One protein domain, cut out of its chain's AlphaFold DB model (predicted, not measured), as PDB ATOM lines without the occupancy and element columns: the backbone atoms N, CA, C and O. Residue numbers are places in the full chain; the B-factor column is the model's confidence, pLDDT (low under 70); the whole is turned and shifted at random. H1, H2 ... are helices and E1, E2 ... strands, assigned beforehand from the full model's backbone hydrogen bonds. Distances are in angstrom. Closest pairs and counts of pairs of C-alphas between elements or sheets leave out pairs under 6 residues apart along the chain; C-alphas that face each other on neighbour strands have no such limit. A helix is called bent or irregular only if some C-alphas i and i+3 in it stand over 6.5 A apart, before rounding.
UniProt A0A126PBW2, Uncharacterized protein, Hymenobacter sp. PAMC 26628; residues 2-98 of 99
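What this domain is: This is residues 2 to 98 of the 99 residues of an uncharacterized protein of Hymenobacter sp. PAMC 26628 (UniProt A0A126PBW2). A three-stranded parallel sheet, E1 E2 E3, has H5 packed on one face; bent helix H2 stands off on the other side, where H2b grazes the sheet and has H1 beside it. H3 and H4 graze the sheet too. The printed part has 97 residues, in the order H1 E1 H2 E2 H3 H4 E3 H5, class mixed, helices and strands. It is compact, with a radius of gyration of the C-alphas of 13.1 A and spans of 34 by 30 by 26 A.

Where its parts are: E1 is residues 12 to 16, E2 47 to 52 (16.2 A) and E3 78 to 83 (16.9 A). H5, residues 86 to 96, is 15.4 A long and ends at C-alpha 96 (-15.008, 40.112, 9.921). H2, residues 25 to 43, was assigned as one helix by its hydrogen bonds but is bent: C-alphas 33 and 36 are 7.2 A apart, between arms H2a (25 to 33) and H2b (36 to 43). H1 is residues 2 to 7, from C-alpha 2 (-17.938, 43.418, -9.223); H3 is 55 to 63 and H4 70 to 73.

How they stand to each other: Inner strand E2 is parallel to E1 (N 13 and O 48, 2.8 A) and E3 (N 79 and O 47, 2.8 A). E1, H2, E2 and E2, H3 H4, E3 are strand-helix-strand units, parallel neighbour strands joined through helices, with right-handed crossovers. H5 and the sheet make two layers, at a height over the sheet of 8.6 A; the C-alphas of Val 50 and Ala 89 are its closest to E2, 6.0 A. H2b touches H1 (closest C-alphas Gln 6 and Leu 43, 5.8 A); H2a and H5 are apart. In H1, H2a, H2b, H3 and H5 every O i to N i+4 pair is within hydrogen-bond range; H4 is too short for one.

The domain as a whole: The farthest C-alphas, Leu 7 and Gln 63, are 37.6 A apart. The printed part has no cut, no link is long, and no printed residue is under pLDDT 70.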
ATOM      1  N   LEU A   2     -17.702  42.129  -9.897       93.56
ATOM      2  CA  LEU A   2     -17.938  43.418  -9.223       93.56
ATOM      3  C   LEU A   2     -19.359  43.982  -9.406       93.56
ATOM      4  O   LEU A   2     -19.994  44.328  -8.420       93.56
ATOM      5  N   ALA A   3     -19.892  43.999 -10.632       95.19
ATOM      6  CA  ALA A   3     -21.250  44.496 -10.885       95.19
ATOM      7  C   ALA A   3     -22.331  43.722 -10.099       95.19
ATOM      8  O   ALA A   3     -23.223  44.325  -9.513       95.19
ATOM      9  N   ALA A   4     -22.219  42.391 -10.029       95.56
ATOM     10  CA  ALA A   4     -23.136  41.566  -9.242       95.56
ATOM     11  C   ALA A   4     -22.965  41.817  -7.736       95.56
ATOM     12  O   ALA A   4     -23.943  41.947  -7.010       95.56
ATOM     13  N   ALA A   5     -21.723  41.942  -7.265       96.12
ATOM     14  CA  ALA A   5     -21.457  42.259  -5.868       96.12
ATOM     15  C   ALA A   5     -22.006  43.635  -5.467       96.12
ATOM     16  O   ALA A   5     -22.532  43.773  -4.369       96.12
ATOM     17  N   GLN A   6     -21.944  44.624  -6.361       96.88
ATOM     18  CA  GLN A   6     -22.529  45.943  -6.138       96.88
ATOM     19  C   GLN A   6     -24.050  45.859  -6.008       96.88
ATOM     20  O   GLN A   6     -24.606  46.424  -5.072       96.88
ATOM     21  N   LEU A   7     -24.709  45.107  -6.895       97.38
ATOM     22  CA  LEU A   7     -26.159  44.902  -6.854       97.38
ATOM     23  C   LEU A   7     -26.628  44.254  -5.540       97.38
ATOM     24  O   LEU A   7     -27.695  44.585  -5.037       97.38
ATOM     25  N   HIS A   8     -25.831  43.339  -4.987       96.19
ATOM     26  CA  HIS A   8     -26.163  42.604  -3.764       96.19
ATOM     27  C   HIS A   8     -25.498  43.157  -2.499       96.19
ATOM     28  O   HIS A   8     -25.586  42.526  -1.447       96.19
ATOM     29  N   HIS A   9     -24.805  44.297  -2.584       94.25
ATOM     30  CA  HIS A   9     -24.005  44.853  -1.487       94.25
ATOM     31  C   HIS A   9     -23.036  43.832  -0.854       94.25
ATOM     32  O   HIS A   9     -22.742  43.863   0.344       94.25
ATOM     33  N   ALA A  10     -22.528  42.902  -1.664       96.31
ATOM     34  CA  ALA A  10     -21.686  41.808  -1.210       96.31
ATOM     35  C   ALA A  10     -20.248  42.302  -1.017       96.31
ATOM     36  O   ALA A  10     -19.500  42.438  -1.982       96.31
ATOM     37  N   ARG A  11     -19.860  42.555   0.239       96.75
ATOM     38  CA  ARG A  11     -18.519  43.035   0.631       96.75
ATOM     39  C   ARG A  11     -17.584  41.954   1.183       96.75
ATOM     40  O   ARG A  11     -16.419  42.240   1.421       96.75
ATOM     41  N   TYR A  12     -18.084  40.734   1.374       97.62
ATOM     42  CA  TYR A  12     -17.360  39.615   1.987       97.62
ATOM     43  C   TYR A  12     -17.179  38.510   0.955       97.62
ATOM     44  O   TYR A  12     -18.154  37.883   0.541       97.62
ATOM     45  N   TRP A  13     -15.957  38.339   0.466       97.50
ATOM     46  CA  TRP A  13     -15.663  37.503  -0.693       97.50
ATOM     47  C   TRP A  13     -14.777  36.329  -0.299       97.50
ATOM     48  O   TRP A  13     -13.669  36.521   0.200       97.50
ATOM     49  N   LEU A  14     -15.245  35.119  -0.596       98.12
ATOM     50  CA  LEU A  14     -14.417  33.920  -0.644       98.12
ATOM     51  C   LEU A  14     -14.012  33.689  -2.099       98.12
ATOM     52  O   LEU A  14     -14.858  33.487  -2.970       98.12
ATOM     53  N   LEU A  15     -12.712  33.741  -2.365       96.94
ATOM     54  CA  LEU A  15     -12.135  33.542  -3.686       96.94
ATOM     55  C   LEU A  15     -11.490  32.154  -3.730       96.94
ATOM     56  O   LEU A  15     -10.351  31.981  -3.299       96.94
ATOM     57  N   ASP A  16     -12.224  31.158  -4.236       97.44
ATOM     58  CA  ASP A  16     -11.685  29.807  -4.432       97.44
ATOM     59  C   ASP A  16     -10.764  29.784  -5.654       97.44
ATOM     60  O   ASP A  16     -11.201  29.890  -6.808       97.44
ATOM     61  N   ILE A  17      -9.466  29.660  -5.386       96.56
ATOM     62  CA  ILE A  17      -8.420  29.581  -6.403       96.56
ATOM     63  C   ILE A  17      -7.620  28.281  -6.317       96.56
ATOM     64  O   ILE A  17      -6.569  28.173  -6.941       96.56
ATOM     65  N   ARG A  18      -8.118  27.255  -5.612       96.94
ATOM     66  CA  ARG A  18      -7.404  25.977  -5.411       96.94
ATOM     67  C   ARG A  18      -6.981  25.271  -6.695       96.94
ATOM     68  O   ARG A  18      -6.014  24.524  -6.697       96.94
ATOM     69  N   ARG A  19      -7.744  25.457  -7.772       95.94
ATOM     70  CA  ARG A  19      -7.492  24.838  -9.085       95.94
ATOM     71  C   ARG A  19      -6.877  25.810 -10.090       95.94
ATOM     72  O   ARG A  19      -6.890  25.533 -11.286       95.94
ATOM     73  N   ARG A  20      -6.416  26.974  -9.633       94.44
ATOM     74  CA  ARG A  20      -5.774  27.969 -10.488       94.44
ATOM     75  C   ARG A  20      -4.269  27.894 -10.321       94.44
ATOM     76  O   ARG A  20      -3.767  27.659  -9.228       94.44
ATOM     77  N   HIS A  21      -3.572  28.157 -11.412       92.06
ATOM     78  CA  HIS A  21      -2.173  28.536 -11.343       92.06
ATOM     79  C   HIS A  21      -2.057  29.983 -10.875       92.06
ATOM     80  O   HIS A  21      -3.020  30.759 -10.944       92.06
ATOM     81  N   ARG A  22      -0.855  30.347 -10.438       91.12
ATOM     82  CA  ARG A  22      -0.500  31.726 -10.141       91.12
ATOM     83  C   ARG A  22      -0.896  32.656 -11.291       91.12
ATOM     84  O   ARG A  22      -0.684  32.357 -12.466       91.12
ATOM     85  N   SER A  23      -1.480  33.798 -10.933       93.19
ATOM     86  CA  SER A  23      -1.796  34.856 -11.891       93.19
ATOM     87  C   SER A  23      -0.532  35.306 -12.619       93.19
ATOM     88  O   SER A  23       0.513  35.481 -11.994       93.19
ATOM     89  N   ALA A  24      -0.645  35.568 -13.924       95.00
ATOM     90  CA  ALA A  24       0.438  36.193 -14.676       95.00
ATOM     91  C   ALA A  24       0.877  37.511 -13.996       95.00
ATOM     92  O   ALA A  24       0.017  38.210 -13.446       95.00
ATOM     93  N   PRO A  25       2.168  37.896 -14.062       94.31
ATOM     94  CA  PRO A  25       2.687  39.056 -13.332       94.31
ATOM     95  C   PRO A  25       1.895  40.350 -13.560       94.31
ATOM     96  O   PRO A  25       1.569  41.048 -12.604       94.31
ATOM     97  N   ALA A  26       1.500  40.634 -14.806       96.25
ATOM     98  CA  ALA A  26       0.696  41.814 -15.135       96.25
ATOM     99  C   ALA A  26      -0.691  41.793 -14.467       96.25
ATOM    100  O   ALA A  26      -1.157  42.812 -13.960       96.25
ATOM    101  N   THR A  27      -1.335  40.624 -14.418       95.56
ATOM    102  CA  THR A  27      -2.635  40.448 -13.758       95.56
ATOM    103  C   THR A  27      -2.510  40.629 -12.251       95.56
ATOM    104  O   THR A  27      -3.361  41.279 -11.650       95.56
ATOM    105  N   LEU A  28      -1.455  40.083 -11.640       95.12
ATOM    106  CA  LEU A  28      -1.202  40.247 -10.209       95.12
ATOM    107  C   LEU A  28      -0.928  41.716  -9.862       95.12
ATOM    108  O   LEU A  28      -1.553  42.246  -8.949       95.12
ATOM    109  N   ALA A  29      -0.076  42.400 -10.628       95.31
ATOM    110  CA  ALA A  29       0.213  43.818 -10.421       95.31
ATOM    111  C   ALA A  29      -1.054  44.684 -10.516       95.31
ATOM    112  O   ALA A  29      -1.299  45.529  -9.654       95.31
ATOM    113  N   TRP A  30      -1.902  44.435 -11.518       96.88
ATOM    114  CA  TRP A  30      -3.191  45.117 -11.652       96.88
ATOM    115  C   TRP A  30      -4.139  44.819 -10.481       96.88
ATOM    116  O   TRP A  30      -4.811  45.719  -9.974       96.88
ATOM    117  N   LEU A  31      -4.183  43.567 -10.021       95.62
ATOM    118  CA  LEU A  31      -5.021  43.156  -8.898       95.62
ATOM    119  C   LEU A  31      -4.652  43.934  -7.622       95.62
ATOM    120  O   LEU A  31      -5.520  44.559  -7.012       95.62
ATOM    121  N   LEU A  32      -3.358  43.935  -7.283       93.44
ATOM    122  CA  LEU A  32      -2.813  44.548  -6.069       93.44
ATOM    123  C   LEU A  32      -2.842  46.083  -6.115       93.44
ATOM    124  O   LEU A  32      -3.165  46.716  -5.115       93.44
ATOM    125  N   GLY A  33      -2.494  46.681  -7.258       94.00
ATOM    126  CA  GLY A  33      -2.306  48.129  -7.391       94.00
ATOM    127  C   GLY A  33      -3.503  48.894  -7.956       94.00
ATOM    128  O   GLY A  33      -3.439  50.112  -8.095       94.00
ATOM    129  N   THR A  34      -4.575  48.217  -8.375       96.50
ATOM    130  CA  THR A  34      -5.722  48.890  -9.012       96.50
ATOM    131  C   THR A  34      -7.053  48.283  -8.610       96.50
ATOM    132  O   THR A  34      -7.963  49.008  -8.196       96.50
ATOM    133  N   TYR A  35      -7.198  46.964  -8.748       96.88
ATOM    134  CA  TYR A  35      -8.508  46.338  -8.616       96.88
ATOM    135  C   TYR A  35      -9.047  46.398  -7.185       96.88
ATOM    136  O   TYR A  35     -10.213  46.734  -7.001       96.88
ATOM    137  N   TYR A  36      -8.225  46.151  -6.163       95.31
ATOM    138  CA  TYR A  36      -8.689  46.215  -4.770       95.31
ATOM    139  C   TYR A  36      -9.205  47.599  -4.371       95.31
ATOM    140  O   TYR A  36     -10.274  47.706  -3.769       95.31
ATOM    141  N   ASP A  37      -8.535  48.668  -4.801       95.19
ATOM    142  CA  ASP A  37      -9.033  50.024  -4.570       95.19
ATOM    143  C   ASP A  37     -10.345  50.279  -5.323       95.19
ATOM    144  O   ASP A  37     -11.238  50.967  -4.824       95.19
ATOM    145  N   GLN A  38     -10.506  49.707  -6.521       97.06
ATOM    146  CA  GLN A  38     -11.769  49.772  -7.255       97.06
ATOM    147  C   GLN A  38     -12.900  49.051  -6.510       97.06
ATOM    148  O   GLN A  38     -14.022  49.565  -6.492       97.06
ATOM    149  N   LEU A  39     -12.624  47.907  -5.873       97.00
ATOM    150  CA  LEU A  39     -13.606  47.206  -5.042       97.00
ATOM    151  C   LEU A  39     -14.096  48.096  -3.908       97.00
ATOM    152  O   LEU A  39     -15.301  48.272  -3.754       97.00
ATOM    153  N   VAL A  40     -13.168  48.709  -3.174       96.75
ATOM    154  CA  VAL A  40     -13.492  49.618  -2.068       96.75
ATOM    155  C   VAL A  40     -14.320  50.804  -2.552       96.75
ATOM    156  O   VAL A  40     -15.351  51.104  -1.957       96.75
ATOM    157  N   ARG A  41     -13.920  51.453  -3.654       96.88
ATOM    158  CA  ARG A  41     -14.672  52.587  -4.221       96.88
ATOM    159  C   ARG A  41     -16.097  52.212  -4.629       96.88
ATOM    160  O   ARG A  41     -16.988  53.047  -4.544       96.88
ATOM    161  N   THR A  42     -16.302  50.983  -5.095       97.25
ATOM    162  CA  THR A  42     -17.589  50.539  -5.649       97.25
ATOM    163  C   THR A  42     -18.526  49.979  -4.581       97.25
ATOM    164  O   THR A  42     -19.734  50.184  -4.653       97.25
ATOM    165  N   LEU A  43     -17.984  49.247  -3.605       97.06
ATOM    166  CA  LEU A  43     -18.766  48.510  -2.609       97.06
ATOM    167  C   LEU A  43     -18.801  49.206  -1.241       97.06
ATOM    168  O   LEU A  43     -19.674  48.901  -0.433       97.06
ATOM    169  N   GLY A  44     -17.883  50.143  -0.995       96.12
ATOM    170  CA  GLY A  44     -17.680  50.808   0.289       96.12
ATOM    171  C   GLY A  44     -16.797  49.995   1.250       96.12
ATOM    172  O   GLY A  44     -16.818  48.761   1.215       96.12
ATOM    173  N   PRO A  45     -16.013  50.657   2.123       94.94
ATOM    174  CA  PRO A  45     -15.160  49.972   3.090       94.94
ATOM    175  C   PRO A  45     -15.949  49.410   4.297       94.94
ATOM    176  O   PRO A  45     -17.029  49.917   4.619       94.94
ATOM    177  N   PRO A  46     -15.404  48.398   4.999       94.50
ATOM    178  CA  PRO A  46     -14.327  47.535   4.526       94.50
ATOM    179  C   PRO A  46     -14.844  46.535   3.478       94.50
ATOM    180  O   PRO A  46     -15.965  46.036   3.576       94.50
ATOM    181  N   VAL A  47     -14.012  46.223   2.482       97.00
ATOM    182  CA  VAL A  47     -14.194  45.029   1.636       97.00
ATOM    183  C   VAL A  47     -13.293  43.928   2.183       97.00
ATOM    184  O   VAL A  47     -12.093  44.140   2.321       97.00
ATOM    185  N   CYS A  48     -13.847  42.763   2.495       97.38
ATOM    186  CA  CYS A  48     -13.126  41.652   3.112       97.38
ATOM    187  C   CYS A  48     -12.973  40.520   2.098       97.38
ATOM    188  O   CYS A  48     -13.966  40.004   1.585       97.38
ATOM    189  N   MET A  49     -11.738  40.125   1.808       97.56
ATOM    190  CA  MET A  49     -11.429  39.090   0.824       97.56
ATOM    191  C   MET A  49     -10.591  37.990   1.460       97.56
ATOM    192  O   MET A  49      -9.533  38.262   2.017       97.56
ATOM    193  N   VAL A  50     -11.018  36.740   1.316       98.00
ATOM    194  CA  VAL A  50     -10.199  35.580   1.664       98.00
ATOM    195  C   VAL A  50      -9.932  34.737   0.429       98.00
ATOM    196  O   VAL A  50     -10.853  34.358  -0.298       98.00
ATOM    197  N   TYR A  51      -8.658  34.454   0.183       97.19
ATOM    198  CA  TYR A  51      -8.232  33.543  -0.868       97.19
ATOM    199  C   TYR A  51      -8.147  32.131  -0.309       97.19
ATOM    200  O   TYR A  51      -7.309  31.844   0.542       97.19
ATOM    201  N   PHE A  52      -9.000  31.246  -0.816       98.06
ATOM    202  CA  PHE A  52      -8.932  29.823  -0.522       98.06
ATOM    203  C   PHE A  52      -8.030  29.155  -1.562       98.06
ATOM    204  O   PHE A  52      -8.381  29.020  -2.738       98.06
ATOM    205  N   THR A  53      -6.829  28.796  -1.125       97.00
ATOM    206  CA  THR A  53      -5.705  28.369  -1.965       97.00
ATOM    207  C   THR A  53      -5.389  26.888  -1.775       97.00
ATOM    208  O   THR A  53      -5.726  26.290  -0.754       97.00
ATOM    209  N   ALA A  54      -4.757  26.264  -2.769       97.25
ATOM    210  CA  ALA A  54      -4.150  24.950  -2.569       97.25
ATOM    211  C   ALA A  54      -2.814  25.108  -1.815       97.25
ATOM    212  O   ALA A  54      -2.133  26.107  -2.052       97.25
ATOM    213  N   PRO A  55      -2.394  24.130  -0.985       96.25
ATOM    214  CA  PRO A  55      -1.139  24.216  -0.232       96.25
ATOM    215  C   PRO A  55       0.086  24.556  -1.093       96.25
ATOM    216  O   PRO A  55       0.816  25.480  -0.759       96.25
ATOM    217  N   GLY A  56       0.245  23.912  -2.256       95.19
ATOM    218  CA  GLY A  56       1.372  24.198  -3.155       95.19
ATOM    219  C   GLY A  56       1.377  25.630  -3.701       95.19
ATOM    220  O   GLY A  56       2.418  26.271  -3.746       95.19
ATOM    221  N   LEU A  57       0.206  26.192  -4.030       94.94
ATOM    222  CA  LEU A  57       0.120  27.590  -4.468       94.94
ATOM    223  C   LEU A  57       0.424  28.561  -3.316       94.94
ATOM    224  O   LEU A  57       1.008  29.620  -3.535       94.94
ATOM    225  N   ARG A  58       0.041  28.206  -2.082       94.81
ATOM    226  CA  ARG A  58       0.391  28.987  -0.892       94.81
ATOM    227  C   ARG A  58       1.903  29.000  -0.668       94.81
ATOM    228  O   ARG A  58       2.439  30.068  -0.387       94.81
ATOM    229  N   GLU A  59       2.567  27.858  -0.827       93.75
ATOM    230  CA  GLU A  59       4.029  27.753  -0.761       93.75
ATOM    231  C   GLU A  59       4.705  28.622  -1.831       93.75
ATOM    232  O   GLU A  59       5.620  29.371  -1.505       93.75
ATOM    233  N   GLU A  60       4.212  28.614  -3.075       93.00
ATOM    234  CA  GLU A  60       4.721  29.494  -4.142       93.00
ATOM    235  C   GLU A  60       4.621  30.986  -3.778       93.00
ATOM    236  O   GLU A  60       5.526  31.762  -4.089       93.00
ATOM    237  N   PHE A  61       3.535  31.416  -3.123       92.06
ATOM    238  CA  PHE A  61       3.371  32.811  -2.695       92.06
ATOM    239  C   PHE A  61       4.366  33.224  -1.605       92.06
ATOM    240  O   PHE A  61       4.725  34.394  -1.540       92.06
ATOM    241  N   MET A  62       4.830  32.281  -0.781       90.75
ATOM    242  CA  MET A  62       5.802  32.543   0.290       90.75
ATOM    243  C   MET A  62       7.247  32.656  -0.213       90.75
ATOM    244  O   MET A  62       8.123  33.030   0.558       90.75
ATOM    245  N   GLN A  63       7.528  32.276  -1.463       90.50
ATOM    246  CA  GLN A  63       8.903  32.150  -1.957       90.50
ATOM    247  C   GLN A  63       9.472  33.419  -2.595       90.50
ATOM    248  O   GLN A  63      10.691  33.562  -2.634       90.50
ATOM    249  N   ASP A  64       8.632  34.307  -3.137       84.75
ATOM    250  CA  ASP A  64       9.095  35.440  -3.952       84.75
ATOM    251  C   ASP A  64       8.647  36.825  -3.467       84.75
ATOM    252  O   ASP A  64       8.954  37.818  -4.123       84.75
ATOM    253  N   ASP A  65       7.941  36.899  -2.334       84.69
ATOM    254  CA  ASP A  65       7.466  38.135  -1.688       84.69
ATOM    255  C   ASP A  65       6.604  39.057  -2.578       84.69
ATOM    256  O   ASP A  65       6.313  40.199  -2.217       84.69
ATOM    257  N   VAL A  66       6.147  38.589  -3.748       90.00
ATOM    258  CA  VAL A  66       5.337  39.416  -4.659       90.00
ATOM    259  C   VAL A  66       3.880  39.471  -4.207       90.00
ATOM    260  O   VAL A  66       3.195  40.466  -4.448       90.00
ATOM    261  N   VAL A  67       3.377  38.402  -3.582       92.00
ATOM    262  CA  VAL A  67       2.037  38.378  -2.987       92.00
ATOM    263  C   VAL A  67       2.162  38.816  -1.529       92.00
ATOM    264  O   VAL A  67       2.738  38.076  -0.737       92.00
ATOM    265  N   PRO A  68       1.614  39.982  -1.139       92.81
ATOM    266  CA  PRO A  68       1.759  40.452   0.230       92.81
ATOM    267  C   PRO A  68       1.052  39.526   1.219       92.81
ATOM    268  O   PRO A  68      -0.077  39.075   0.980       92.81
ATOM    269  N   GLU A  69       1.704  39.283   2.349       93.88
ATOM    270  CA  GLU A  69       1.128  38.525   3.454       93.88
ATOM    271  C   GLU A  69      -0.064  39.274   4.085       93.88
ATOM    272  O   GLU A  69      -0.064  40.508   4.111       93.88
ATOM    273  N   PRO A  70      -1.078  38.570   4.627       93.12
ATOM    274  CA  PRO A  70      -2.297  39.179   5.169       93.12
ATOM    275  C   PRO A  70      -2.075  40.363   6.125       93.12
ATOM    276  O   PRO A  70      -2.738  41.388   5.991       93.12
ATOM    277  N   TYR A  71      -1.097  40.266   7.031       91.75
ATOM    278  CA  TYR A  71      -0.800  41.316   8.017       91.75
ATOM    279  C   TYR A  71      -0.333  42.639   7.385       91.75
ATOM    280  O   TYR A  71      -0.427  43.699   7.995       91.75
ATOM    281  N   THR A  72       0.164  42.615   6.143       93.06
ATOM    282  CA  THR A  72       0.617  43.831   5.441       93.06
ATOM    283  C   THR A  72      -0.540  44.749   5.031       93.06
ATOM    284  O   THR A  72      -0.317  45.906   4.660       93.06
ATOM    285  N   TYR A  73      -1.778  44.250   5.099       90.69
ATOM    286  CA  TYR A  73      -2.988  44.997   4.773       90.69
ATOM    287  C   TYR A  73      -3.649  45.654   5.993       90.69
ATOM    288  O   TYR A  73      -4.692  46.291   5.841       90.69
ATOM    289  N   ASP A  74      -3.063  45.557   7.188       88.75
ATOM    290  CA  ASP A  74      -3.610  46.203   8.381       88.75
ATOM    291  C   ASP A  74      -3.750  47.724   8.182       88.75
ATOM    292  O   ASP A  74      -2.867  48.408   7.660       88.75
ATOM    293  N   GLY A  75      -4.913  48.266   8.556       87.88
ATOM    294  CA  GLY A  75      -5.248  49.682   8.367       87.88
ATOM    295  C   GLY A  75      -5.625  50.083   6.932       87.88
ATOM    296  O   GLY A  75      -5.953  51.248   6.697       87.88
ATOM    297  N   ARG A  76      -5.627  49.154   5.965       94.00
ATOM    298  CA  ARG A  76      -6.160  49.405   4.614       94.00
ATOM    299  C   ARG A  76      -7.697  49.461   4.633       94.00
ATOM    300  O   ARG A  76      -8.338  48.860   5.493       94.00
ATOM    301  N   PRO A  77      -8.330  50.131   3.649       94.19
ATOM    302  CA  PRO A  77      -9.792  50.182   3.535       94.19
ATOM    303  C   PRO A  77     -10.417  48.865   3.026       94.19
ATOM    304  O   PRO A  77     -11.623  48.789   2.785       94.19
ATOM    305  N   PHE A  78      -9.601  47.826   2.859       95.44
ATOM    306  CA  PHE A  78      -9.995  46.448   2.615       95.44
ATOM    307  C   PHE A  78      -9.176  45.527   3.521       95.44
ATOM    308  O   PHE A  78      -8.087  45.890   3.961       95.44
ATOM    309  N   ARG A  79      -9.692  44.327   3.770       95.69
ATOM    310  CA  ARG A  79      -9.049  43.294   4.583       95.69
ATOM    311  C   ARG A  79      -8.777  42.074   3.730       95.69
ATOM    312  O   ARG A  79      -9.584  41.739   2.856       95.69
ATOM    313  N   MET A  80      -7.657  41.412   3.989       96.00
ATOM    314  CA  MET A  80      -7.249  40.241   3.231       96.00
ATOM    315  C   MET A  80      -6.843  39.100   4.141       96.00
ATOM    316  O   MET A  80      -6.180  39.316   5.149       96.00
ATOM    317  N   ASN A  81      -7.179  37.884   3.732       96.62
ATOM    318  CA  ASN A  81      -6.605  36.680   4.299       96.62
ATOM    319  C   ASN A  81      -6.346  35.631   3.209       96.62
ATOM    320  O   ASN A  81      -6.875  35.715   2.097       96.62
ATOM    321  N   GLN A  82      -5.521  34.642   3.528       96.19
ATOM    322  CA  GLN A  82      -5.224  33.495   2.681       96.19
ATOM    323  C   GLN A  82      -5.327  32.234   3.537       96.19
ATOM    324  O   GLN A  82      -4.722  32.155   4.603       96.19
ATOM    325  N   THR A  83      -6.086  31.245   3.080       97.12
ATOM    326  CA  THR A  83      -6.267  29.975   3.792       97.12
ATOM    327  C   THR A  83      -6.094  28.799   2.838       97.12
ATOM    328  O   THR A  83      -6.175  28.948   1.615       97.12
ATOM    329  N   ILE A  84      -5.861  27.613   3.403       97.75
ATOM    330  CA  ILE A  84      -5.807  26.342   2.659       97.75
ATOM    331  C   ILE A  84      -6.993  25.423   2.968       97.75
ATOM    332  O   ILE A  84      -7.064  24.306   2.455       97.75
ATOM    333  N   THR A  85      -7.940  25.889   3.787       97.56
ATOM    334  CA  THR A  85      -9.207  25.204   4.059       97.56
ATOM    335  C   THR A  85     -10.383  26.161   3.875       97.56
ATOM    336  O   THR A  85     -10.276  27.372   4.101       97.56
ATOM    337  N   GLU A  86     -11.521  25.603   3.462       97.94
ATOM    338  CA  GLU A  86     -12.767  26.357   3.307       97.94
ATOM    339  C   GLU A  86     -13.328  26.774   4.666       97.94
ATOM    340  O   GLU A  86     -13.795  27.899   4.825       97.94
ATOM    341  N   THR A  87     -13.225  25.887   5.659       98.25
ATOM    342  CA  THR A  87     -13.671  26.140   7.030       98.25
ATOM    343  C   THR A  87     -13.003  27.385   7.602       98.25
ATOM    344  O   THR A  87     -13.701  28.259   8.112       98.25
ATOM    345  N   ASP A  88     -11.682  27.515   7.450       98.25
ATOM    346  CA  ASP A  88     -10.949  28.689   7.937       98.25
ATOM    347  C   ASP A  88     -11.334  29.951   7.160       98.25
ATOM    348  O   ASP A  88     -11.484  31.022   7.749       98.25
ATOM    349  N   ALA A  89     -11.548  29.832   5.843       98.44
ATOM    350  CA  ALA A  89     -11.972  30.956   5.010       98.44
ATOM    351  C   ALA A  89     -13.334  31.507   5.458       98.44
ATOM    352  O   ALA A  89     -13.500  32.715   5.646       98.44
ATOM    353  N   VAL A  90     -14.307  30.617   5.658       98.31
ATOM    354  CA  VAL A  90     -15.655  30.980   6.106       98.31
ATOM    355  C   VAL A  90     -15.625  31.523   7.531       98.31
ATOM    356  O   VAL A  90     -16.233  32.563   7.788       98.31
ATOM    357  N   ALA A  91     -14.898  30.871   8.441       98.44
ATOM    358  CA  ALA A  91     -14.764  31.326   9.823       98.44
ATOM    359  C   ALA A  91     -14.172  32.741   9.895       98.44
ATOM    360  O   ALA A  91     -14.680  33.584  10.638       98.44
ATOM    361  N   TRP A  92     -13.157  33.031   9.076       97.94
ATOM    362  CA  TRP A  92     -12.569  34.363   8.988       97.94
ATOM    363  C   TRP A  92     -13.569  35.403   8.467       97.94
ATOM    364  O   TRP A  92     -13.755  36.438   9.104       97.94
ATOM    365  N   LEU A  93     -14.288  35.121   7.373       97.94
ATOM    366  CA  LEU A  93     -15.297  36.055   6.849       97.94
ATOM    367  C   LEU A  93     -16.422  36.324   7.855       97.94
ATOM    368  O   LEU A  93     -16.875  37.459   7.976       97.94
ATOM    369  N   GLN A  94     -16.871  35.304   8.586       97.94
ATOM    370  CA  GLN A  94     -17.886  35.458   9.631       97.94
ATOM    371  C   GLN A  94     -17.377  36.257  10.836       97.94
ATOM    372  O   GLN A  94     -18.163  36.937  11.497       97.94
ATOM    373  N   ALA A  95     -16.087  36.168  11.163       97.50
ATOM    374  CA  ALA A  95     -15.481  37.020  12.180       97.50
ATOM    375  C   ALA A  95     -15.475  38.486  11.722       97.50
ATOM    376  O   ALA A  95     -15.980  39.337  12.446       97.50
ATOM    377  N   GLU A  96     -15.026  38.758  10.494       96.06
ATOM    378  CA  GLU A  96     -15.008  40.112   9.921       96.06
ATOM    379  C   GLU A  96     -16.407  40.726   9.762       96.06
ATOM    380  O   GLU A  96     -16.563  41.935   9.868       96.06
ATOM    381  N   GLN A  97     -17.449  39.917   9.545       94.56
ATOM    382  CA  GLN A  97     -18.839  40.399   9.484       94.56
ATOM    383  C   GLN A  97     -19.399  40.874  10.827       94.56
ATOM    384  O   GLN A  97     -20.408  41.578  10.848       94.56
ATOM    385  N   ARG A  98     -18.800  40.436  11.937       94.25
ATOM    386  CA  ARG A  98     -19.257  40.746  13.299       94.25
ATOM    387  C   ARG A  98     -18.433  41.846  13.973       94.25
ATOM    388  O   ARG A  98     -18.808  42.246  15.073       94.25
TER     389      ARG A  98